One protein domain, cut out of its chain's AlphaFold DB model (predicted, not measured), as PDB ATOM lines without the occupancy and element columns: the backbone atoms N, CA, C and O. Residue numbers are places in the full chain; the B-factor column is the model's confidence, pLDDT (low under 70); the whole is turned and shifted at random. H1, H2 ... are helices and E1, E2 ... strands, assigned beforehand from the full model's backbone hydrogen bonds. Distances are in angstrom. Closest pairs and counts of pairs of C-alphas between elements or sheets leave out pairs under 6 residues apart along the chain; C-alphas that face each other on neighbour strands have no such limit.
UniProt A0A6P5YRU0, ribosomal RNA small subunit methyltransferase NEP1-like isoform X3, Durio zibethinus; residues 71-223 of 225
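This is residues 71 to 223 of the 225 residues of the protein "ribosomal RNA small subunit methyltransferase NEP1-like isoform X3" of Durio zibethinus (UniProt A0A6P5YRU0). A twisted sheet of four parallel strands, E1, E5, E4 and E6, makes the body, and the long helix H5 packs on it with residues 207 to 214, meeting H2 at its residues 207 to 208 and H4 at Ala 217. At one end of the longest axis the hairpin E2 and E3, with H1 near it, forms a small separate head, and residues 126 to 132 stick out as a free loop. The printed part has 153 residues with five named helices and six named strands, in the order E1 E2 E3 H1 H2 H3 E4 H4 E5 E6 H5. The class is mixed, helices and strands, with under half of the residues in named elements. The whole is only just compact, close to loose, with a radius of gyration of the C-alphas of 17.5 A and spans of 54 by 44 by 26 A.

In the larger sheet, E1 is residues 71 to 75, beginning at C-alpha 71 (18.387, 5.759, -18.304). E5 is residues 176 to 182, 19.7 A long; E4 is residues 149 to 154, 16.0 A; E6 is residues 196 to 198. H5, residues 207 to 221, is 21.2 A long and ends at C-alpha 221 (17.162, -7.769, -26.604). H2 is residues 112 to 122, 15.3 A, H4 residues 164 to 170 and H3 residues 141 to 144. E2 is residues 81 to 84, E3 residues 87 to 90 and H1 residues 97 to 102, with C-alpha 102 at (45.717, 31.288, -17.012).

The sheet's order is E1 E5 E4 E6, with E1 and E6 as edge strands. E1 and E5 are parallel at 21 degrees, with N 73 and O 179 at 2.8 A. E5 and E4 are parallel at 23 degrees, with N 152 and O 178 at 2.8 A. E4 and E6 are parallel at 37 degrees, with N 153 and O 196 at 2.8 A. E4, H4 and E5 form a strand-helix-strand unit, two parallel neighbour strands with a helix between, and its crossover is right-handed. H5 only grazes the sheet; the closest C-alphas of E5 and H5 are those of Gly 182 and Ala 207, 6.2 A apart. H4 and H5 touch, closest at the C-alphas of Arg 165 and Ala 217, 4.9 A, the same way at a steep tilt of 44 degrees. H2 touches H5 at residues 207 to 208 alone, closest at the C-alphas of Leu 118 and Ala 208, 5.8 A, the same way at a shallow tilt of 15 degrees. H3 is not on the sheet. E2 and E3 are an antiparallel hairpin, with N 82 and O 89 at 3.0 A. The closest C-alphas of E2 and H1, those of Val 84 and Phe 99, are 7.2 A apart, while H1 and H5 are apart. Every O i to N i+4 pair is within hydrogen-bond range in H1, H2, H4 and H5; H3 is too short for such a pair.

The C-alphas farthest apart, those of Lys 86 and Thr 170, are 54.2 A from each other. The printed part has no cut. The links H2 to H3 and E5 to E6 are long, with 18 and 13 residues. Mean pLDDT of the printed part is 85.0; residues 118 to 133 are under 70.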
ATOM      1  N   ILE A  71      17.918   4.432 -18.699       89.69
ATOM      2  CA  ILE A  71      18.387   5.759 -18.304       89.69
ATOM      3  C   ILE A  71      19.896   5.810 -18.509       89.69
ATOM      4  O   ILE A  71      20.631   4.969 -17.994       89.69
ATOM      5  N   PHE A  72      20.369   6.829 -19.220       90.25
ATOM      6  CA  PHE A  72      21.792   7.136 -19.324       90.25
ATOM      7  C   PHE A  72      22.128   8.321 -18.424       90.25
ATOM      8  O   PHE A  72      21.513   9.382 -18.524       90.25
ATOM      9  N   VAL A  73      23.128   8.150 -17.564       91.38
ATOM     10  CA  VAL A  73      23.702   9.224 -16.753       91.38
ATOM     11  C   VAL A  73      25.061   9.572 -17.341       91.38
ATOM     12  O   VAL A  73      25.974   8.747 -17.350       91.38
ATOM     13  N   LEU A  74      25.177  10.793 -17.867       90.81
ATOM     14  CA  LEU A  74      26.421  11.312 -18.424       90.81
ATOM     15  C   LEU A  74      27.247  11.967 -17.316       90.81
ATOM     16  O   LEU A  74      27.051  13.129 -16.966       90.81
ATOM     17  N   GLU A  75      28.163  11.194 -16.753       90.62
ATOM     18  CA  GLU A  75      29.020  11.604 -15.649       90.62
ATOM     19  C   GLU A  75      30.171  12.492 -16.111       90.62
ATOM     20  O   GLU A  75      30.743  12.284 -17.183       90.62
ATOM     21  N   LYS A  76      30.547  13.459 -15.267       89.44
ATOM     22  CA  LYS A  76      31.669  14.388 -15.512       89.44
ATOM     23  C   LYS A  76      31.602  15.106 -16.870       89.44
ATOM     24  O   LYS A  76      32.627  15.364 -17.492       89.44
ATOM     25  N   ALA A  77      30.393  15.442 -17.319       88.75
ATOM     26  CA  ALA A  77      30.169  16.259 -18.505       88.75
ATOM     27  C   ALA A  77      30.803  17.655 -18.347       88.75
ATOM     28  O   ALA A  77      30.453  18.400 -17.431       88.75
ATOM     29  N   SER A  78      31.706  18.027 -19.258       86.00
ATOM     30  CA  SER A  78      32.438  19.304 -19.223       86.00
ATOM     31  C   SER A  78      31.589  20.497 -19.689       86.00
ATOM     32  O   SER A  78      31.870  21.117 -20.714       86.00
ATOM     33  N   LEU A  79      30.530  20.821 -18.943       87.31
ATOM     34  CA  LEU A  79      29.637  21.954 -19.201       87.31
ATOM     35  C   LEU A  79      29.878  23.078 -18.186       87.31
ATOM     36  O   LEU A  79      29.123  23.250 -17.233       87.31
ATOM     37  N   GLU A  80      30.939  23.855 -18.392       88.69
ATOM     38  CA  GLU A  80      31.258  25.003 -17.539       88.69
ATOM     39  C   GLU A  80      31.132  26.317 -18.306       88.69
ATOM     40  O   GLU A  80      31.685  26.464 -19.393       88.69
ATOM     41  N   VAL A  81      30.455  27.301 -17.718       90.06
ATOM     42  CA  VAL A  81      30.352  28.656 -18.272       90.06
ATOM     43  C   VAL A  81      31.287  29.578 -17.502       90.06
ATOM     44  O   VAL A  81      31.297  29.580 -16.272       90.06
ATOM     45  N   ALA A  82      32.056  30.395 -18.218       92.31
ATOM     46  CA  ALA A  82      32.894  31.421 -17.612       92.31
ATOM     47  C   ALA A  82      32.824  32.733 -18.391       92.31
ATOM     48  O   ALA A  82      32.510  32.772 -19.583       92.31
ATOM     49  N   LYS A  83      33.141  33.834 -17.705       93.00
ATOM     50  CA  LYS A  83      33.264  35.145 -18.337       93.00
ATOM     51  C   LYS A  83      34.628  35.260 -19.011       93.00
ATOM     52  O   LYS A  83      35.641  35.474 -18.345       93.00
ATOM     53  N   VAL A  84      34.647  35.144 -20.335       91.88
ATOM     54  CA  VAL A  84      35.850  35.326 -21.153       91.88
ATOM     55  C   VAL A  84      35.772  36.703 -21.808       91.88
ATOM     56  O   VAL A  84      34.937  36.970 -22.673       91.88
ATOM     57  N   GLY A  85      36.613  37.628 -21.343       88.75
ATOM     58  CA  GLY A  85      36.551  39.027 -21.764       88.75
ATOM     59  C   GLY A  85      35.272  39.716 -21.276       88.75
ATOM     60  O   GLY A  85      35.096  39.929 -20.076       88.75
ATOM     61  N   LYS A  86      34.388  40.101 -22.206       92.31
ATOM     62  CA  LYS A  86      33.146  40.841 -21.901       92.31
ATOM     63  C   LYS A  86      31.897  39.954 -21.808       92.31
ATOM     64  O   LYS A  86      30.918  40.380 -21.207       92.31
ATOM     65  N   SER A  87      31.937  38.744 -22.357       94.25
ATOM     66  CA  SER A  87      30.781  37.846 -22.495       94.25
ATOM     67  C   SER A  87      30.923  36.586 -21.645       94.25
ATOM     68  O   SER A  87      32.038  36.103 -21.436       94.25
ATOM     69  N   TYR A  88      29.798  36.015 -21.215       93.75
ATOM     70  CA  TYR A  88      29.749  34.655 -20.682       93.75
ATOM     71  C   TYR A  88      29.684  33.657 -21.832       93.75
ATOM     72  O   TYR A  88      28.846  33.797 -22.719       93.75
ATOM     73  N   GLN A  89      30.581  32.676 -21.826       91.44
ATOM     74  CA  GLN A  89      30.659  31.646 -22.857       91.44
ATOM     75  C   GLN A  89      30.868  30.276 -22.215       91.44
ATOM     76  O   GLN A  89      31.461  30.167 -21.136       91.44
ATOM     77  N   LEU A  90      30.371  29.234 -22.881       90.94
ATOM     78  CA  LEU A  90      30.683  27.857 -22.521       90.94
ATOM     79  C   LEU A  90      32.168  27.603 -22.809       90.94
ATOM     80  O   LEU A  90      32.662  27.902 -23.897       90.94
ATOM     81  N   LEU A  91      32.889  27.087 -21.822       91.50
ATOM     82  CA  LEU A  91      34.312  26.821 -21.937       91.50
ATOM     83  C   LEU A  91      34.563  25.686 -22.927       91.50
ATOM     84  O   LEU A  91      33.912  24.646 -22.888       91.50
ATOM     85  N   ASN A  92      35.541  25.911 -23.800       91.81
ATOM     86  CA  ASN A  92      35.938  24.991 -24.854       91.81
ATOM     87  C   ASN A  92      37.465  24.986 -24.957       91.81
ATOM     88  O   ASN A  92      38.119  26.014 -24.758       91.81
ATOM     89  N   SER A  93      38.023  23.828 -25.272       89.44
ATOM     90  CA  SER A  93      39.444  23.601 -25.472       89.44
ATOM     91  C   SER A  93      40.030  24.411 -26.634       89.44
ATOM     92  O   SER A  93      41.149  24.896 -26.490       89.44
ATOM     93  N   ASP A  94      39.276  24.638 -27.715       89.75
ATOM     94  CA  ASP A  94      39.772  25.340 -28.910       89.75
ATOM     95  C   ASP A  94      39.825  26.864 -28.710       89.75
ATOM     96  O   ASP A  94      40.891  27.480 -28.777       89.75
ATOM     97  N   ASP A  95      38.685  27.477 -28.387       91.31
ATOM     98  CA  ASP A  95      38.557  28.940 -28.304       91.31
ATOM     99  C   ASP A  95      39.138  29.515 -27.004       91.31
ATOM    100  O   ASP A  95      39.632  30.647 -26.953       91.31
ATOM    101  N   HIS A  96      39.093  28.731 -25.923       93.12
ATOM    102  CA  HIS A  96      39.373  29.206 -24.569       93.12
ATOM    103  C   HIS A  96      40.656  28.617 -23.960       93.12
ATOM    104  O   HIS A  96      40.905  28.815 -22.768       93.12
ATOM    105  N   ALA A  97      41.536  27.985 -24.750       91.56
ATOM    106  CA  ALA A  97      42.785  27.371 -24.271       91.56
ATOM    107  C   ALA A  97      43.641  28.305 -23.395       91.56
ATOM    108  O   ALA A  97      44.101  27.929 -22.315       91.56
ATOM    109  N   ASN A  98      43.847  29.545 -23.848       92.94
ATOM    110  CA  ASN A  98      44.662  30.530 -23.132       92.94
ATOM    111  C   ASN A  98      44.010  30.974 -21.819       92.94
ATOM    112  O   ASN A  98      44.698  31.178 -20.821       92.94
ATOM    113  N   PHE A  99      42.686  31.126 -21.818       93.12
ATOM    114  CA  PHE A  99      41.923  31.467 -20.621       93.12
ATOM    115  C   PHE A  99      41.997  30.337 -19.587       93.12
ATOM    116  O   PHE A  99      42.225  30.599 -18.409       93.12
ATOM    117  N   LEU A 100      41.877  29.083 -20.025       92.44
ATOM    118  CA  LEU A 100      41.957  27.908 -19.159       92.44
ATOM    119  C   LEU A 100      43.339  27.785 -18.510       92.44
ATOM    120  O   LEU A 100      43.435  27.713 -17.286       92.44
ATOM    121  N   ARG A 101      44.415  27.907 -19.299       92.88
ATOM    122  CA  ARG A 101      45.797  27.858 -18.785       92.88
ATOM    123  C   ARG A 101      46.088  28.953 -17.758       92.88
ATOM    124  O   ARG A 101      46.740  28.679 -16.756       92.88
ATOM    125  N   LYS A 102      45.583  30.174 -17.973       94.00
ATOM    126  CA  LYS A 102      45.717  31.288 -17.012       94.00
ATOM    127  C   LYS A 102      45.023  31.018 -15.679       94.00
ATOM    128  O   LYS A 102      45.467  31.529 -14.661       94.00
ATOM    129  N   ASN A 103      43.956  30.224 -15.690       91.75
ATOM    130  CA  ASN A 103      43.210  29.831 -14.496       91.75
ATOM    131  C   ASN A 103      43.651  28.460 -13.951       91.75
ATOM    132  O   ASN A 103      42.888  27.826 -13.227       91.75
ATOM    133  N   HIS A 104      44.847  27.981 -14.315       91.88
ATOM    134  CA  HIS A 104      45.388  26.677 -13.903       91.88
ATOM    135  C   HIS A 104      44.492  25.474 -14.258       91.88
ATOM    136  O   HIS A 104      44.562  24.426 -13.622       91.88
ATOM    137  N   LYS A 105      43.663  25.614 -15.296       89.88
ATOM    138  CA  LYS A 105      42.806  24.556 -15.836       89.88
ATOM    139  C   LYS A 105      43.448  23.948 -17.080       89.88
ATOM    140  O   LYS A 105      44.014  24.662 -17.910       89.88
ATOM    141  N   ASN A 106      43.340  22.631 -17.228       90.06
ATOM    142  CA  ASN A 106      43.843  21.920 -18.398       90.06
ATOM    143  C   ASN A 106      42.847  22.048 -19.567       90.06
ATOM    144  O   ASN A 106      41.724  21.566 -19.439       90.06
ATOM    145  N   PRO A 107      43.227  22.642 -20.715       89.81
ATOM    146  CA  PRO A 107      42.324  22.784 -21.855       89.81
ATOM    147  C   PRO A 107      41.742  21.466 -22.359       89.81
ATOM    148  O   PRO A 107      40.597  21.448 -22.792       89.81
ATOM    149  N   ALA A 108      42.500  20.369 -22.271       88.19
ATOM    150  CA  ALA A 108      42.086  19.076 -22.809       88.19
ATOM    151  C   ALA A 108      40.826  18.507 -22.138       88.19
ATOM    152  O   ALA A 108      40.148  17.682 -22.744       88.19
ATOM    153  N   ASP A 109      40.500  18.954 -20.924       86.44
ATOM    154  CA  ASP A 109      39.341  18.468 -20.172       86.44
ATOM    155  C   ASP A 109      38.052  19.224 -20.533       86.44
ATOM    156  O   ASP A 109      36.952  18.743 -20.266       86.44
ATOM    157  N   TYR A 110      38.158  20.374 -21.203       88.31
ATOM    158  CA  TYR A 110      37.034  21.239 -21.567       88.31
ATOM    159  C   TYR A 110      36.538  20.938 -22.980       88.31
ATOM    160  O   TYR A 110      36.723  21.726 -23.904       88.31
ATOM    161  N   ARG A 111      35.909  19.770 -23.136       87.62
ATOM    162  CA  ARG A 111      35.394  19.252 -24.411       87.62
ATOM    163  C   ARG A 111      33.862  19.157 -24.432       87.62
ATOM    164  O   ARG A 111      33.311  18.056 -24.328       87.62
ATOM    165  N   PRO A 112      33.145  20.295 -24.539       86.88
ATOM    166  CA  PRO A 112      31.682  20.297 -24.597       86.88
ATOM    167  C   PRO A 112      31.143  19.613 -25.866       86.88
ATOM    168  O   PRO A 112      29.992  19.175 -25.885       86.88
ATOM    169  N   ASP A 113      31.976  19.463 -26.900       85.81
ATOM    170  CA  ASP A 113      31.690  18.732 -28.136       85.81
ATOM    171  C   ASP A 113      31.320  17.263 -27.886       85.81
ATOM    172  O   ASP A 113      30.447  16.730 -28.569       85.81
ATOM    173  N   ILE A 114      31.906  16.623 -26.866       82.81
ATOM    174  CA  ILE A 114      31.587  15.235 -26.499       82.81
ATOM    175  C   ILE A 114      30.124  15.131 -26.061       82.81
ATOM    176  O   ILE A 114      29.382  14.282 -26.551       82.81
ATOM    177  N   VAL A 115      29.687  16.019 -25.165       82.56
ATOM    178  CA  VAL A 115      28.301  16.050 -24.679       82.56
ATOM    179  C   VAL A 115      27.357  16.468 -25.801       82.56
ATOM    180  O   VAL A 115      26.305  15.861 -25.963       82.56
ATOM    181  N   HIS A 116      27.742  17.452 -26.615       78.81
ATOM    182  CA  HIS A 116      26.963  17.864 -27.781       78.81
ATOM    183  C   HIS A 116      26.719  16.695 -28.745       78.81
ATOM    184  O   HIS A 116      25.577  16.452 -29.124       78.81
ATOM    185  N   GLN A 117      27.756  15.920 -29.081       73.56
ATOM    186  CA  GLN A 117      27.635  14.755 -29.959       73.56
ATOM    187  C   GLN A 117      26.745  13.665 -29.347       73.56
ATOM    188  O   GLN A 117      25.981  13.021 -30.065       73.56
ATOM    189  N   LEU A 118      26.836  13.448 -28.033       60.75
ATOM    190  CA  LEU A 118      25.963  12.519 -27.315       60.75
ATOM    191  C   LEU A 118      24.506  12.974 -27.349       60.75
ATOM    192  O   LEU A 118      23.637  12.178 -27.683       60.75
ATOM    193  N   LEU A 119      24.239  14.249 -27.070       69.12
ATOM    194  CA  LEU A 119      22.892  14.818 -27.104       69.12
ATOM    195  C   LEU A 119      22.306  14.797 -28.517       69.12
ATOM    196  O   LEU A 119      21.151  14.425 -28.680       69.12
ATOM    197  N   GLN A 120      23.101  15.114 -29.542       63.38
ATOM    198  CA  GLN A 120      22.666  15.052 -30.939       63.38
ATOM    199  C   GLN A 120      22.330  13.618 -31.377       63.38
ATOM    200  O   GLN A 120      21.439  13.421 -32.197       63.38
ATOM    201  N   LYS A 121      23.033  12.613 -30.834       54.28
ATOM    202  CA  LYS A 121      22.777  11.190 -31.106       54.28
ATOM    203  C   LYS A 121      21.659  10.583 -30.249       54.28
ATOM    204  O   LYS A 121      21.189   9.507 -30.600       54.28
ATOM    205  N   LEU A 122      21.268  11.219 -29.140       52.09
ATOM    206  CA  LEU A 122      20.385  10.627 -28.121       52.09
ATOM    207  C   LEU A 122      19.137  11.454 -27.773       52.09
ATOM    208  O   LEU A 122      18.330  10.962 -26.989       52.09
ATOM    209  N   TYR A 123      18.930  12.666 -28.311       47.44
ATOM    210  CA  TYR A 123      17.655  13.379 -28.141       47.44
ATOM    211  C   TYR A 123      17.202  14.244 -29.331       47.44
ATOM    212  O   TYR A 123      17.984  14.675 -30.174       47.44
ATOM    213  N   ILE A 124      15.881  14.456 -29.351       48.94
ATOM    214  CA  ILE A 124      14.974  14.490 -30.509       48.94
ATOM    215  C   ILE A 124      14.148  15.791 -30.533       48.94
ATOM    216  O   ILE A 124      13.865  16.389 -29.492       48.94
ATOM    217  N   THR A 125      13.690  16.200 -31.719       40.69
ATOM    218  CA  THR A 125      12.691  17.262 -31.928       40.69
ATOM    219  C   THR A 125      11.259  16.761 -31.715       40.69
ATOM    220  O   THR A 125      10.810  15.877 -32.438       40.69
ATOM    221  N   ALA A 126      10.490  17.392 -30.823       41.59
ATOM    222  CA  ALA A 126       9.028  17.338 -30.879       41.59
ATOM    223  C   ALA A 126       8.524  18.488 -31.766       41.59
ATOM    224  O   ALA A 126       8.456  19.638 -31.328       41.59
ATOM    225  N   VAL A 127       8.175  18.197 -33.019       44.72
ATOM    226  CA  VAL A 127       7.448  19.158 -33.858       44.72
ATOM    227  C   VAL A 127       6.008  19.215 -33.336       44.72
ATOM    228  O   VAL A 127       5.265  18.250 -33.458       44.72
ATOM    229  N   GLY A 128       5.623  20.326 -32.700       52.44
ATOM    230  CA  GLY A 128       4.213  20.630 -32.404       52.44
ATOM    231  C   GLY A 128       3.750  20.597 -30.939       52.44
ATOM    232  O   GLY A 128       2.589  20.918 -30.695       52.44
ATOM    233  N   LYS A 129       4.598  20.290 -29.940       56.59
ATOM    234  CA  LYS A 129       4.215  20.358 -28.506       56.59
ATOM    235  C   LYS A 129       5.190  21.209 -27.677       56.59
ATOM    236  O   LYS A 129       6.397  21.010 -27.738       56.59
ATOM    237  N   ARG A 130       4.665  22.129 -26.847       53.72
ATOM    238  CA  ARG A 130       5.413  22.953 -25.859       53.72
ATOM    239  C   ARG A 130       5.882  22.124 -24.644       53.72
ATOM    240  O   ARG A 130       5.582  22.461 -23.502       53.72
ATOM    241  N   GLN A 131       6.579  21.014 -24.864       58.38
ATOM    242  CA  GLN A 131       7.176  20.232 -23.777       58.38
ATOM    243  C   GLN A 131       8.613  20.692 -23.504       58.38
ATOM    244  O   GLN A 131       9.362  21.021 -24.423       58.38
ATOM    245  N   LYS A 132       8.997  20.734 -22.222       55.25
ATOM    246  CA  LYS A 132      10.376  21.027 -21.810       55.25
ATOM    247  C   LYS A 132      11.255  19.829 -22.178       55.25
ATOM    248  O   LYS A 132      11.059  18.750 -21.633       55.25
ATOM    249  N   LEU A 133      12.198  20.027 -23.100       65.56
ATOM    250  CA  LEU A 133      13.098  18.968 -23.582       65.56
ATOM    251  C   LEU A 133      14.324  18.771 -22.679       65.56
ATOM    252  O   LEU A 133      14.891  17.688 -22.637       65.56
ATOM    253  N   LEU A 134      14.720  19.818 -21.949       71.44
ATOM    254  CA  LEU A 134      15.824  19.799 -20.995       71.44
ATOM    255  C   LEU A 134      15.413  20.556 -19.733       71.44
ATOM    256  O   LEU A 134      14.827  21.639 -19.806       71.44
ATOM    257  N   GLN A 135      15.727  19.987 -18.572       73.69
ATOM    258  CA  GLN A 135      15.439  20.580 -17.272       73.69
ATOM    259  C   GLN A 135      16.591  20.316 -16.304       73.69
ATOM    260  O   GLN A 135      17.086  19.197 -16.200       73.69
ATOM    261  N   VAL A 136      16.980  21.347 -15.553       78.56
ATOM    262  CA  VAL A 136      17.892  21.191 -14.417       78.56
ATOM    263  C   VAL A 136      17.112  20.595 -13.247       78.56
ATOM    264  O   VAL A 136      16.110  21.162 -12.801       78.56
ATOM    265  N   ILE A 137      17.572  19.448 -12.757       84.88
ATOM    266  CA  ILE A 137      16.980  18.725 -11.627       84.88
ATOM    267  C   ILE A 137      17.845  18.872 -10.373       84.88
ATOM    268  O   ILE A 137      19.040  19.159 -10.445       84.88
ATOM    269  N   LYS A 138      17.237  18.690  -9.197       86.06
ATOM    270  CA  LYS A 138      17.953  18.769  -7.916       86.06
ATOM    271  C   LYS A 138      18.748  17.490  -7.661       86.06
ATOM    272  O   LYS A 138      18.194  16.397  -7.765       86.06
ATOM    273  N   ASN A 139      19.998  17.643  -7.231       86.00
ATOM    274  CA  ASN A 139      20.834  16.538  -6.762       86.00
ATOM    275  C   ASN A 139      20.332  15.957  -5.420       86.00
ATOM    276  O   ASN A 139      19.681  16.665  -4.640       86.00
ATOM    277  N   PRO A 140      20.660  14.688  -5.103       89.50
ATOM    278  CA  PRO A 140      21.388  13.707  -5.922       89.50
ATOM    279  C   PRO A 140      20.518  13.053  -7.008       89.50
ATOM    280  O   PRO A 140      19.305  12.915  -6.842       89.50
ATOM    281  N   VAL A 141      21.156  12.602  -8.093       87.06
ATOM    282  CA  VAL A 141      20.495  11.948  -9.244       87.06
ATOM    283  C   VAL A 141      19.706  10.691  -8.849       87.06
ATOM    284  O   VAL A 141      18.664  10.402  -9.429       87.06
ATOM    285  N   THR A 142      20.130  10.003  -7.784       87.19
ATOM    286  CA  THR A 142      19.497   8.781  -7.265       87.19
ATOM    287  C   THR A 142      18.042   8.951  -6.844       87.19
ATOM    288  O   THR A 142      17.300   7.973  -6.869       87.19
ATOM    289  N   LYS A 143      17.611  10.169  -6.491       87.50
ATOM    290  CA  LYS A 143      16.213  10.466  -6.129       87.50
ATOM    291  C   LYS A 143      15.248  10.371  -7.310       87.50
ATOM    292  O   LYS A 143      14.049  10.270  -7.088       87.50
ATOM    293  N   HIS A 144      15.769  10.432  -8.534       86.94
ATOM    294  CA  HIS A 144      14.981  10.441  -9.768       86.94
ATOM    295  C   HIS A 144      14.997   9.087 -10.482       86.94
ATOM    296  O   HIS A 144      14.430   8.956 -11.562       86.94
ATOM    297  N   PHE A 145      15.658   8.075  -9.911       88.06
ATOM    298  CA  PHE A 145      15.648   6.733 -10.482       88.06
ATOM    299  C   PHE A 145      14.351   5.995 -10.131       88.06
ATOM    300  O   PHE A 145      13.852   6.132  -9.011       88.06
ATOM    301  N   PRO A 146      13.819   5.173 -11.052       85.19
ATOM    302  CA  PRO A 146      12.666   4.340 -10.762       85.19
ATOM    303  C   PRO A 146      13.002   3.298  -9.691       85.19
ATOM    304  O   PRO A 146      14.149   2.846  -9.550       85.19
ATOM    305  N   VAL A 147      11.969   2.894  -8.950       78.31
ATOM    306  CA  VAL A 147      12.029   1.739  -8.050       78.31
ATOM    307  C   VAL A 147      12.371   0.491  -8.878       78.31
ATOM    308  O   VAL A 147      11.915   0.358 -10.011       78.31
ATOM    309  N   ASN A 148      13.226  -0.392  -8.357       85.94
ATOM    310  CA  ASN A 148      13.798  -1.533  -9.093       85.94
ATOM    311  C   ASN A 148      14.730  -1.154 -10.270       85.94
ATOM    312  O   ASN A 148      14.553  -1.610 -11.400       85.94
ATOM    313  N   SER A 149      15.727  -0.303 -10.010       86.88
ATOM    314  CA  SER A 149      16.768   0.056 -10.982       86.88
ATOM    315  C   SER A 149      18.110  -0.621 -10.687       86.88
ATOM    316  O   SER A 149      18.629  -0.516  -9.576       86.88
ATOM    317  N   ARG A 150      18.699  -1.263 -11.703       89.56
ATOM    318  CA  ARG A 150      20.079  -1.773 -11.700       89.56
ATOM    319  C   ARG A 150      21.009  -0.694 -12.240       89.56
ATOM    320  O   ARG A 150      20.821  -0.235 -13.369       89.56
ATOM    321  N   LYS A 151      22.009  -0.292 -11.455       92.31
ATOM    322  CA  LYS A 151      22.899   0.827 -11.795       92.31
ATOM    323  C   LYS A 151      24.272   0.303 -12.174       92.31
ATOM    324  O   LYS A 151      24.947  -0.348 -11.381       92.31
ATOM    325  N   ILE A 152      24.685   0.590 -13.398       92.81
ATOM    326  CA  ILE A 152      25.857  -0.006 -14.030       92.81
ATOM    327  C   ILE A 152      26.796   1.116 -14.440       92.81
ATOM    328  O   ILE A 152      26.449   1.960 -15.262       92.81
ATOM    329  N   GLY A 153      27.992   1.126 -13.866       92.25
ATOM    330  CA  GLY A 153      29.078   2.012 -14.249       92.25
ATOM    331  C   GLY A 153      29.964   1.373 -15.311       92.25
ATOM    332  O   GLY A 153      30.224   0.167 -15.290       92.25
ATOM    333  N   PHE A 154      30.483   2.197 -16.216       90.81
ATOM    334  CA  PHE A 154      31.460   1.756 -17.204       90.81
ATOM    335  C   PHE A 154      32.850   2.267 -16.880       90.81
ATOM    336  O   PHE A 154      33.067   3.461 -16.691       90.81
ATOM    337  N   SER A 155      33.816   1.358 -16.879       91.12
ATOM    338  CA  SER A 155      35.221   1.718 -16.764       91.12
ATOM    339  C   SER A 155      36.061   0.780 -17.606       91.12
ATOM    340  O   SER A 155      35.941  -0.438 -17.502       91.12
ATOM    341  N   TYR A 156      36.950   1.357 -18.412       88.75
ATOM    342  CA  TYR A 156      37.964   0.597 -19.143       88.75
ATOM    343  C   TYR A 156      38.887  -0.181 -18.191       88.75
ATOM    344  O   TYR A 156      39.300  -1.290 -18.502       88.75
ATOM    345  N   SER A 157      39.167   0.378 -17.011       88.56
ATOM    346  CA  SER A 157      40.024  -0.247 -15.999       88.56
ATOM    347  C   SER A 157      39.311  -1.311 -15.158       88.56
ATOM    348  O   SER A 157      39.898  -1.792 -14.194       88.56
ATOM    349  N   SER A 158      38.047  -1.641 -15.451       87.69
ATOM    350  CA  SER A 158      37.350  -2.711 -14.735       87.69
ATOM    351  C   SER A 158      37.882  -4.081 -15.159       87.69
ATOM    352  O   SER A 158      38.017  -4.366 -16.348       87.69
ATOM    353  N   GLU A 159      38.125  -4.954 -14.184       87.69
ATOM    354  CA  GLU A 159      38.538  -6.347 -14.408       87.69
ATOM    355  C   GLU A 159      37.424  -7.184 -15.061       87.69
ATOM    356  O   GLU A 159      37.679  -8.185 -15.734       87.69
ATOM    357  N   LYS A 160      36.162  -6.762 -14.901       91.94
ATOM    358  CA  LYS A 160      34.984  -7.474 -15.398       91.94
ATOM    359  C   LYS A 160      34.701  -7.088 -16.852       91.94
ATOM    360  O   LYS A 160      33.849  -6.243 -17.134       91.94
ATOM    361  N   LEU A 161      35.410  -7.733 -17.778       92.56
ATOM    362  CA  LEU A 161      35.170  -7.618 -19.218       92.56
ATOM    363  C   LEU A 161      33.970  -8.479 -19.639       92.56
ATOM    364  O   LEU A 161      34.007  -9.706 -19.547       92.56
ATOM    365  N   VAL A 162      32.909  -7.843 -20.137       92.56
ATOM    366  CA  VAL A 162      31.653  -8.521 -20.483       92.56
ATOM    367  C   VAL A 162      31.192  -8.155 -21.890       92.56
ATOM    368  O   VAL A 162      31.258  -7.005 -22.321       92.56
ATOM    369  N   LYS A 163      30.664  -9.146 -22.616       91.94
ATOM    370  CA  LYS A 163      29.932  -8.901 -23.864       91.94
ATOM    371  C   LYS A 163      28.553  -8.334 -23.534       91.94
ATOM    372  O   LYS A 163      27.763  -9.023 -22.895       91.94
ATOM    373  N   MET A 164      28.261  -7.125 -24.017       91.25
ATOM    374  CA  MET A 164      27.050  -6.388 -23.633       91.25
ATOM    375  C   MET A 164      25.752  -7.160 -23.890       91.25
ATOM    376  O   MET A 164      24.936  -7.240 -22.986       91.25
ATOM    377  N   ARG A 165      25.604  -7.810 -25.056       91.12
ATOM    378  CA  ARG A 165      24.430  -8.653 -25.374       91.12
ATOM    379  C   ARG A 165      24.146  -9.678 -24.273       91.12
ATOM    380  O   ARG A 165      23.119  -9.617 -23.618       91.12
ATOM    381  N   LYS A 166      25.152 -10.498 -23.946       91.62
ATOM    382  CA  LYS A 166      25.050 -11.497 -22.870       91.62
ATOM    383  C   LYS A 166      24.741 -10.878 -21.509       91.62
ATOM    384  O   LYS A 166      24.052 -11.493 -20.712       91.62
ATOM    385  N   TYR A 167      25.299  -9.705 -21.214       91.00
ATOM    386  CA  TYR A 167      25.034  -9.022 -19.950       91.00
ATOM    387  C   TYR A 167      23.570  -8.584 -19.861       91.00
ATOM    388  O   TYR A 167      22.900  -8.869 -18.876       91.00
ATOM    389  N   VAL A 168      23.068  -7.940 -20.910       89.25
ATOM    390  CA  VAL A 168      21.689  -7.458 -20.994       89.25
ATOM    391  C   VAL A 168      20.693  -8.622 -20.959       89.25
ATOM    392  O   VAL A 168      19.683  -8.509 -20.270       89.25
ATOM    393  N   ASP A 169      21.012  -9.763 -21.580       88.94
ATOM    394  CA  ASP A 169      20.194 -10.987 -21.536       88.94
ATOM    395  C   ASP A 169      20.072 -11.584 -20.123       88.94
ATOM    396  O   ASP A 169      19.063 -12.199 -19.793       88.94
ATOM    397  N   THR A 170      21.090 -11.410 -19.265       88.62
ATOM    398  CA  THR A 170      21.025 -11.881 -17.866       88.62
ATOM    399  C   THR A 170      20.147 -11.012 -16.973       88.62
ATOM    400  O   THR A 170      19.768 -11.440 -15.882       88.62
ATOM    401  N   VAL A 171      19.839  -9.788 -17.403       85.62
ATOM    402  CA  VAL A 171      18.976  -8.887 -16.646       85.62
ATOM    403  C   VAL A 171      17.526  -9.216 -16.980       85.62
ATOM    404  O   VAL A 171      17.148  -9.216 -18.149       85.62
ATOM    405  N   GLY A 172      16.709  -9.485 -15.959       82.00
ATOM    406  CA  GLY A 172      15.273  -9.706 -16.139       82.00
ATOM    407  C   GLY A 172      14.585  -8.480 -16.737       82.00
ATOM    408  O   GLY A 172      15.035  -7.354 -16.528       82.00
ATOM    409  N   ASP A 173      13.505  -8.690 -17.486       80.00
ATOM    410  CA  ASP A 173      12.818  -7.581 -18.148       80.00
ATOM    411  C   ASP A 173      12.243  -6.598 -17.125       80.00
ATOM    412  O   ASP A 173      12.437  -5.400 -17.273       80.00
ATOM    413  N   ASP A 174      11.712  -7.067 -15.997       81.31
ATOM    414  CA  ASP A 174      11.102  -6.241 -14.938       81.31
ATOM    415  C   ASP A 174      12.042  -5.232 -14.237       81.31
ATOM    416  O   ASP A 174      11.616  -4.502 -13.336       81.31
ATOM    417  N   VAL A 175      13.324  -5.182 -14.612       86.19
ATOM    418  CA  VAL A 175      14.346  -4.318 -14.012       86.19
ATOM    419  C   VAL A 175      14.647  -3.121 -14.912       86.19
ATOM    420  O   VAL A 175      14.987  -3.262 -16.084       86.19
ATOM    421  N   ASN A 176      14.609  -1.919 -14.334       88.06
ATOM    422  CA  ASN A 176      15.028  -0.704 -15.027       88.06
ATOM    423  C   ASN A 176      16.556  -0.615 -15.079       88.06
ATOM    424  O   ASN A 176      17.239  -0.859 -14.082       88.06
ATOM    425  N   LEU A 177      17.108  -0.221 -16.222       90.38
ATOM    426  CA  LEU A 177      18.553  -0.163 -16.431       90.38
ATOM    427  C   LEU A 177      19.048   1.282 -16.372       90.38
ATOM    428  O   LEU A 177      18.598   2.135 -17.135       90.38
ATOM    429  N   VAL A 178      20.001   1.549 -15.480       92.12
ATOM    430  CA  VAL A 178      20.671   2.847 -15.362       92.12
ATOM    431  C   VAL A 178      22.142   2.674 -15.714       92.12
ATOM    432  O   VAL A 178      22.866   1.943 -15.042       92.12
ATOM    433  N   PHE A 179      22.599   3.372 -16.748       92.62
ATOM    434  CA  PHE A 179      23.965   3.296 -17.257       92.62
ATOM    435  C   PHE A 179      24.728   4.594 -16.976       92.62
ATOM    436  O   PHE A 179      24.420   5.637 -17.551       92.62
ATOM    437  N   GLY A 180      25.747   4.525 -16.119       92.88
ATOM    438  CA  GLY A 180      26.688   5.612 -15.850       92.88
ATOM    439  C   GLY A 180      27.827   5.618 -16.868       92.88
ATOM    440  O   GLY A 180      28.710   4.757 -16.830       92.88
ATOM    441  N   VAL A 181      27.814   6.590 -17.782       91.56
ATOM    442  CA  VAL A 181      28.805   6.753 -18.859       91.56
ATOM    443  C   VAL A 181      29.530   8.082 -18.693       91.56
ATOM    444  O   VAL A 181      28.915   9.115 -18.476       91.56
ATOM    445  N   GLY A 182      30.852   8.075 -18.825       90.62
ATOM    446  CA  GLY A 182      31.680   9.256 -18.592       90.62
ATOM    447  C   GLY A 182      31.736  10.112 -19.841       90.62
ATOM    448  O   GLY A 182      32.281   9.678 -20.851       90.62
ATOM    449  N   ALA A 183      31.210  11.327 -19.770       89.12
ATOM    450  CA  ALA A 183      31.242  12.316 -20.839       89.12
ATOM    451  C   ALA A 183      32.399  13.315 -20.641       89.12
ATOM    452  O   ALA A 183      32.210  14.527 -20.711       89.12
ATOM    453  N   MET A 184      33.599  12.786 -20.393       87.62
ATOM    454  CA  MET A 184      34.829  13.544 -20.139       87.62
ATOM    455  C   MET A 184      35.919  13.162 -21.145       87.62
ATOM    456  O   MET A 184      35.908  12.058 -21.692       87.62
ATOM    457  N   ALA A 185      36.882  14.056 -21.369       83.81
ATOM    458  CA  ALA A 185      38.026  13.768 -22.233       83.81
ATOM    459  C   ALA A 185      39.012  12.789 -21.578       83.81
ATOM    460  O   ALA A 185      39.466  11.840 -22.214       83.81
ATOM    461  N   HIS A 186      39.310  13.004 -20.295       83.44
ATOM    462  CA  HIS A 186      40.198  12.168 -19.497       83.44
ATOM    463  C   HIS A 186      39.642  12.027 -18.083       83.44
ATOM    464  O   HIS A 186      38.965  12.917 -17.573       83.44
ATOM    465  N   GLY A 187      39.959  10.907 -17.439       85.19
ATOM    466  CA  GLY A 187      39.617  10.655 -16.045       85.19
ATOM    467  C   GLY A 187      39.006   9.279 -15.833       85.19
ATOM    468  O   GLY A 187      38.941   8.445 -16.735       85.19
ATOM    469  N   LYS A 188      38.536   9.057 -14.607       85.06
ATOM    470  CA  LYS A 188      37.836   7.842 -14.192       85.06
ATOM    471  C   LYS A 188      36.490   8.205 -13.579       85.06
ATOM    472  O   LYS A 188      36.380   9.215 -12.877       85.06
ATOM    473  N   ILE A 189      35.473   7.408 -13.878       85.75
ATOM    474  CA  ILE A 189      34.156   7.524 -13.257       85.75
ATOM    475  C   ILE A 189      34.213   6.719 -11.967       85.75
ATOM    476  O   ILE A 189      34.478   5.518 -11.997       85.75
ATOM    477  N   GLU A 190      34.000   7.392 -10.847       79.50
ATOM    478  CA  GLU A 190      33.837   6.756  -9.546       79.50
ATOM    479  C   GLU A 190      32.526   7.293  -8.992       79.50
ATOM    480  O   GLU A 190      32.416   8.468  -8.651       79.50
ATOM    481  N   THR A 191      31.501   6.453  -9.041       79.88
ATOM    482  CA  THR A 191      30.131   6.807  -8.677       79.88
ATOM    483  C   THR A 191      29.676   5.916  -7.541       79.88
ATOM    484  O   THR A 191      29.705   4.696  -7.651       79.88
ATOM    485  N   GLU A 192      29.209   6.523  -6.457       84.31
ATOM    486  CA  GLU A 192      28.731   5.791  -5.275       84.31
ATOM    487  C   GLU A 192      27.390   5.087  -5.519       84.31
ATOM    488  O   GLU A 192      27.022   4.172  -4.791       84.31
ATOM    489  N   TYR A 193      26.642   5.508  -6.544       88.50
ATOM    490  CA  TYR A 193      25.333   4.940  -6.854       88.50
ATOM    491  C   TYR A 193      25.385   3.722  -7.776       88.50
ATOM    492  O   TYR A 193      24.336   3.144  -8.034       88.50
ATOM    493  N   THR A 194      26.542   3.371  -8.340       89.06
ATOM    494  CA  THR A 194      26.653   2.224  -9.251       89.06
ATOM    495  C   THR A 194      26.871   0.939  -8.473       89.06
ATOM    496  O   THR A 194      27.787   0.869  -7.659       89.06
ATOM    497  N   ASP A 195      26.067  -0.078  -8.773       88.56
ATOM    498  CA  ASP A 195      26.131  -1.390  -8.126       88.56
ATOM    499  C   ASP A 195      27.251  -2.251  -8.730       88.56
ATOM    500  O   ASP A 195      27.944  -2.978  -8.025       88.56
ATOM    501  N   ASP A 196      27.440  -2.149 -10.049       87.44
ATOM    502  CA  ASP A 196      28.457  -2.875 -10.808       87.44
ATOM    503  C   ASP A 196      29.308  -1.908 -11.632       87.44
ATOM    504  O   ASP A 196      28.783  -0.970 -12.233       87.44
ATOM    505  N   CYS A 197      30.606  -2.191 -11.759       90.19
ATOM    506  CA  CYS A 197      31.480  -1.525 -12.723       90.19
ATOM    507  C   CYS A 197      31.998  -2.540 -13.748       90.19
ATOM    508  O   CYS A 197      32.678  -3.498 -13.377       90.19
ATOM    509  N   ILE A 198      31.695  -2.350 -15.034       92.94
ATOM    510  CA  ILE A 198      32.046  -3.300 -16.105       92.94
ATOM    511  C   ILE A 198      32.824  -2.638 -17.245       92.94
ATOM    512  O   ILE A 198      32.685  -1.444 -17.516       92.94
ATOM    513  N   ALA A 199      33.613  -3.446 -17.952       93.06
ATOM    514  CA  ALA A 199      34.251  -3.085 -19.213       93.06
ATOM    515  C   ALA A 199      33.544  -3.803 -20.376       93.06
ATOM    516  O   ALA A 199      33.298  -5.006 -20.312       93.06
ATOM    517  N   ILE A 200      33.225  -3.087 -21.459       92.31
ATOM    518  CA  ILE A 200      32.602  -3.671 -22.675       92.31
ATOM    519  C   ILE A 200      33.661  -4.050 -23.725       92.31
ATOM    520  O   ILE A 200      33.410  -4.799 -24.670       92.31
ATOM    521  N   SER A 201      34.857  -3.483 -23.603       91.31
ATOM    522  CA  SER A 201      35.920  -3.573 -24.596       91.31
ATOM    523  C   SER A 201      37.273  -3.602 -23.900       91.31
ATOM    524  O   SER A 201      37.478  -2.883 -22.928       91.31
ATOM    525  N   GLY A 202      38.202  -4.394 -24.441       91.12
ATOM    526  CA  GLY A 202      39.615  -4.382 -24.040       91.12
ATOM    527  C   GLY A 202      40.391  -3.160 -24.551       91.12
ATOM    528  O   GLY A 202      41.584  -3.044 -24.293       91.12
ATOM    529  N   TYR A 203      39.722  -2.253 -25.266       90.94
ATOM    530  CA  TYR A 203      40.261  -0.975 -25.727       90.94
ATOM    531  C   TYR A 203      39.440   0.184 -25.157       90.94
ATOM    532  O   TYR A 203      38.215   0.038 -25.041       90.94
ATOM    533  N   PRO A 204      40.069   1.337 -24.857       90.19
ATOM    534  CA  PRO A 204      39.352   2.528 -24.424       90.19
ATOM    535  C   PRO A 204      38.383   2.979 -25.521       90.19
ATOM    536  O   PRO A 204      38.756   3.121 -26.685       90.19
ATOM    537  N   LEU A 205      37.120   3.179 -25.147       90.00
ATOM    538  CA  LEU A 205      36.064   3.621 -26.055       90.00
ATOM    539  C   LEU A 205      35.680   5.065 -25.751       90.00
ATOM    540  O   LEU A 205      35.680   5.486 -24.595       90.00
ATOM    541  N   SER A 206      35.280   5.803 -26.786       89.00
ATOM    542  CA  SER A 206      34.595   7.079 -26.584       89.00
ATOM    543  C   SER A 206      33.225   6.853 -25.939       89.00
ATOM    544  O   SER A 206      32.591   5.813 -26.145       89.00
ATOM    545  N   ALA A 207      32.733   7.852 -25.205       88.31
ATOM    546  CA  ALA A 207      31.409   7.812 -24.585       88.31
ATOM    547  C   ALA A 207      30.301   7.490 -25.604       88.31
ATOM    548  O   ALA A 207      29.450   6.640 -25.358       88.31
ATOM    549  N   ALA A 208      30.372   8.100 -26.793       87.50
ATOM    550  CA  ALA A 208      29.416   7.866 -27.873       87.50
ATOM    551  C   ALA A 208      29.445   6.425 -28.390       87.50
ATOM    552  O   ALA A 208      28.392   5.853 -28.655       87.50
ATOM    553  N   MET A 209      30.633   5.824 -28.516       88.69
ATOM    554  CA  MET A 209      30.757   4.430 -28.945       88.69
ATOM    555  C   MET A 209      30.279   3.459 -27.861       88.69
ATOM    556  O   MET A 209      29.675   2.436 -28.173       88.69
ATOM    557  N   CYS A 210      30.530   3.782 -26.589       91.00
ATOM    558  CA  CYS A 210      30.026   3.012 -25.455       91.00
ATOM    559  C   CYS A 210      28.494   2.957 -25.479       91.00
ATOM    560  O   CYS A 210      27.918   1.871 -25.481       91.00
ATOM    561  N   ILE A 211      27.845   4.118 -25.602       90.62
ATOM    562  CA  ILE A 211      26.385   4.205 -25.661       90.62
ATOM    563  C   ILE A 211      25.839   3.502 -26.899       90.62
ATOM    564  O   ILE A 211      24.913   2.717 -26.754       90.62
ATOM    565  N   ALA A 212      26.452   3.687 -28.073       90.25
ATOM    566  CA  ALA A 212      26.030   3.001 -29.295       90.25
ATOM    567  C   ALA A 212      25.994   1.471 -29.125       90.25
ATOM    568  O   ALA A 212      25.028   0.828 -29.523       90.25
ATOM    569  N   ARG A 213      27.006   0.884 -28.472       91.25
ATOM    570  CA  ARG A 213      27.026  -0.562 -28.194       91.25
ATOM    571  C   ARG A 213      25.991  -1.002 -27.166       91.25
ATOM    572  O   ARG A 213      25.513  -2.130 -27.239       91.25
ATOM    573  N   ILE A 214      25.678  -0.148 -26.194       91.62
ATOM    574  CA  ILE A 214      24.623  -0.416 -25.211       91.62
ATOM    575  C   ILE A 214      23.261  -0.387 -25.902       91.62
ATOM    576  O   ILE A 214      22.490  -1.329 -25.754       91.62
ATOM    577  N   THR A 215      22.983   0.651 -26.692       90.06
ATOM    578  CA  THR A 215      21.720   0.788 -27.421       90.06
ATOM    579  C   THR A 215      21.538  -0.315 -28.455       90.06
ATOM    580  O   THR A 215      20.435  -0.828 -28.569       90.06
ATOM    581  N   GLU A 216      22.601  -0.737 -29.149       90.44
ATOM    582  CA  GLU A 216      22.558  -1.876 -30.078       90.44
ATOM    583  C   GLU A 216      22.199  -3.178 -29.346       90.44
ATOM    584  O   GLU A 216      21.299  -3.897 -29.759       90.44
ATOM    585  N   ALA A 217      22.836  -3.454 -28.204       91.44
ATOM    586  CA  ALA A 217      22.529  -4.650 -27.423       91.44
ATOM    587  C   ALA A 217      21.107  -4.642 -26.833       91.44
ATOM    588  O   ALA A 217      20.486  -5.695 -26.718       91.44
ATOM    589  N   LEU A 218      20.595  -3.472 -26.446       89.56
ATOM    590  CA  LEU A 218      19.215  -3.320 -25.981       89.56
ATOM    591  C   LEU A 218      18.207  -3.466 -27.121       89.56
ATOM    592  O   LEU A 218      17.167  -4.086 -26.922       89.56
ATOM    593  N   ALA A 219      18.520  -2.925 -28.301       87.62
ATOM    594  CA  ALA A 219      17.698  -3.078 -29.494       87.62
ATOM    595  C   ALA A 219      17.560  -4.560 -29.869       87.62
ATOM    596  O   ALA A 219      16.440  -5.029 -30.056       87.62
ATOM    597  N   ASP A 220      18.666  -5.309 -29.841       89.25
ATOM    598  CA  ASP A 220      18.660  -6.762 -30.038       89.25
ATOM    599  C   ASP A 220      17.780  -7.472 -28.990       89.25
ATOM    600  O   ASP A 220      16.932  -8.287 -29.346       89.25
ATOM    601  N   LYS A 221      17.937  -7.144 -27.696       87.50
ATOM    602  CA  LYS A 221      17.162  -7.769 -26.604       87.50
ATOM    603  C   LYS A 221      15.656  -7.536 -26.751       87.50
ATOM    604  O   LYS A 221      14.850  -8.420 -26.474       87.50
ATOM    605  N   TRP A 222      15.280  -6.329 -27.155       86.62
ATOM    606  CA  TRP A 222      13.888  -5.907 -27.279       86.62
ATOM    607  C   TRP A 222      13.308  -6.104 -28.682       86.62
ATOM    608  O   TRP A 222      12.170  -5.706 -28.918       86.62
ATOM    609  N   ASN A 223      14.053  -6.739 -29.595       85.44
ATOM    610  CA  ASN A 223      13.672  -6.936 -30.997       85.44
ATOM    611  C   ASN A 223      13.235  -5.630 -31.691       85.44
ATOM    612  O   ASN A 223      12.256  -5.604 -32.437       85.44
TER     613      ASN A 223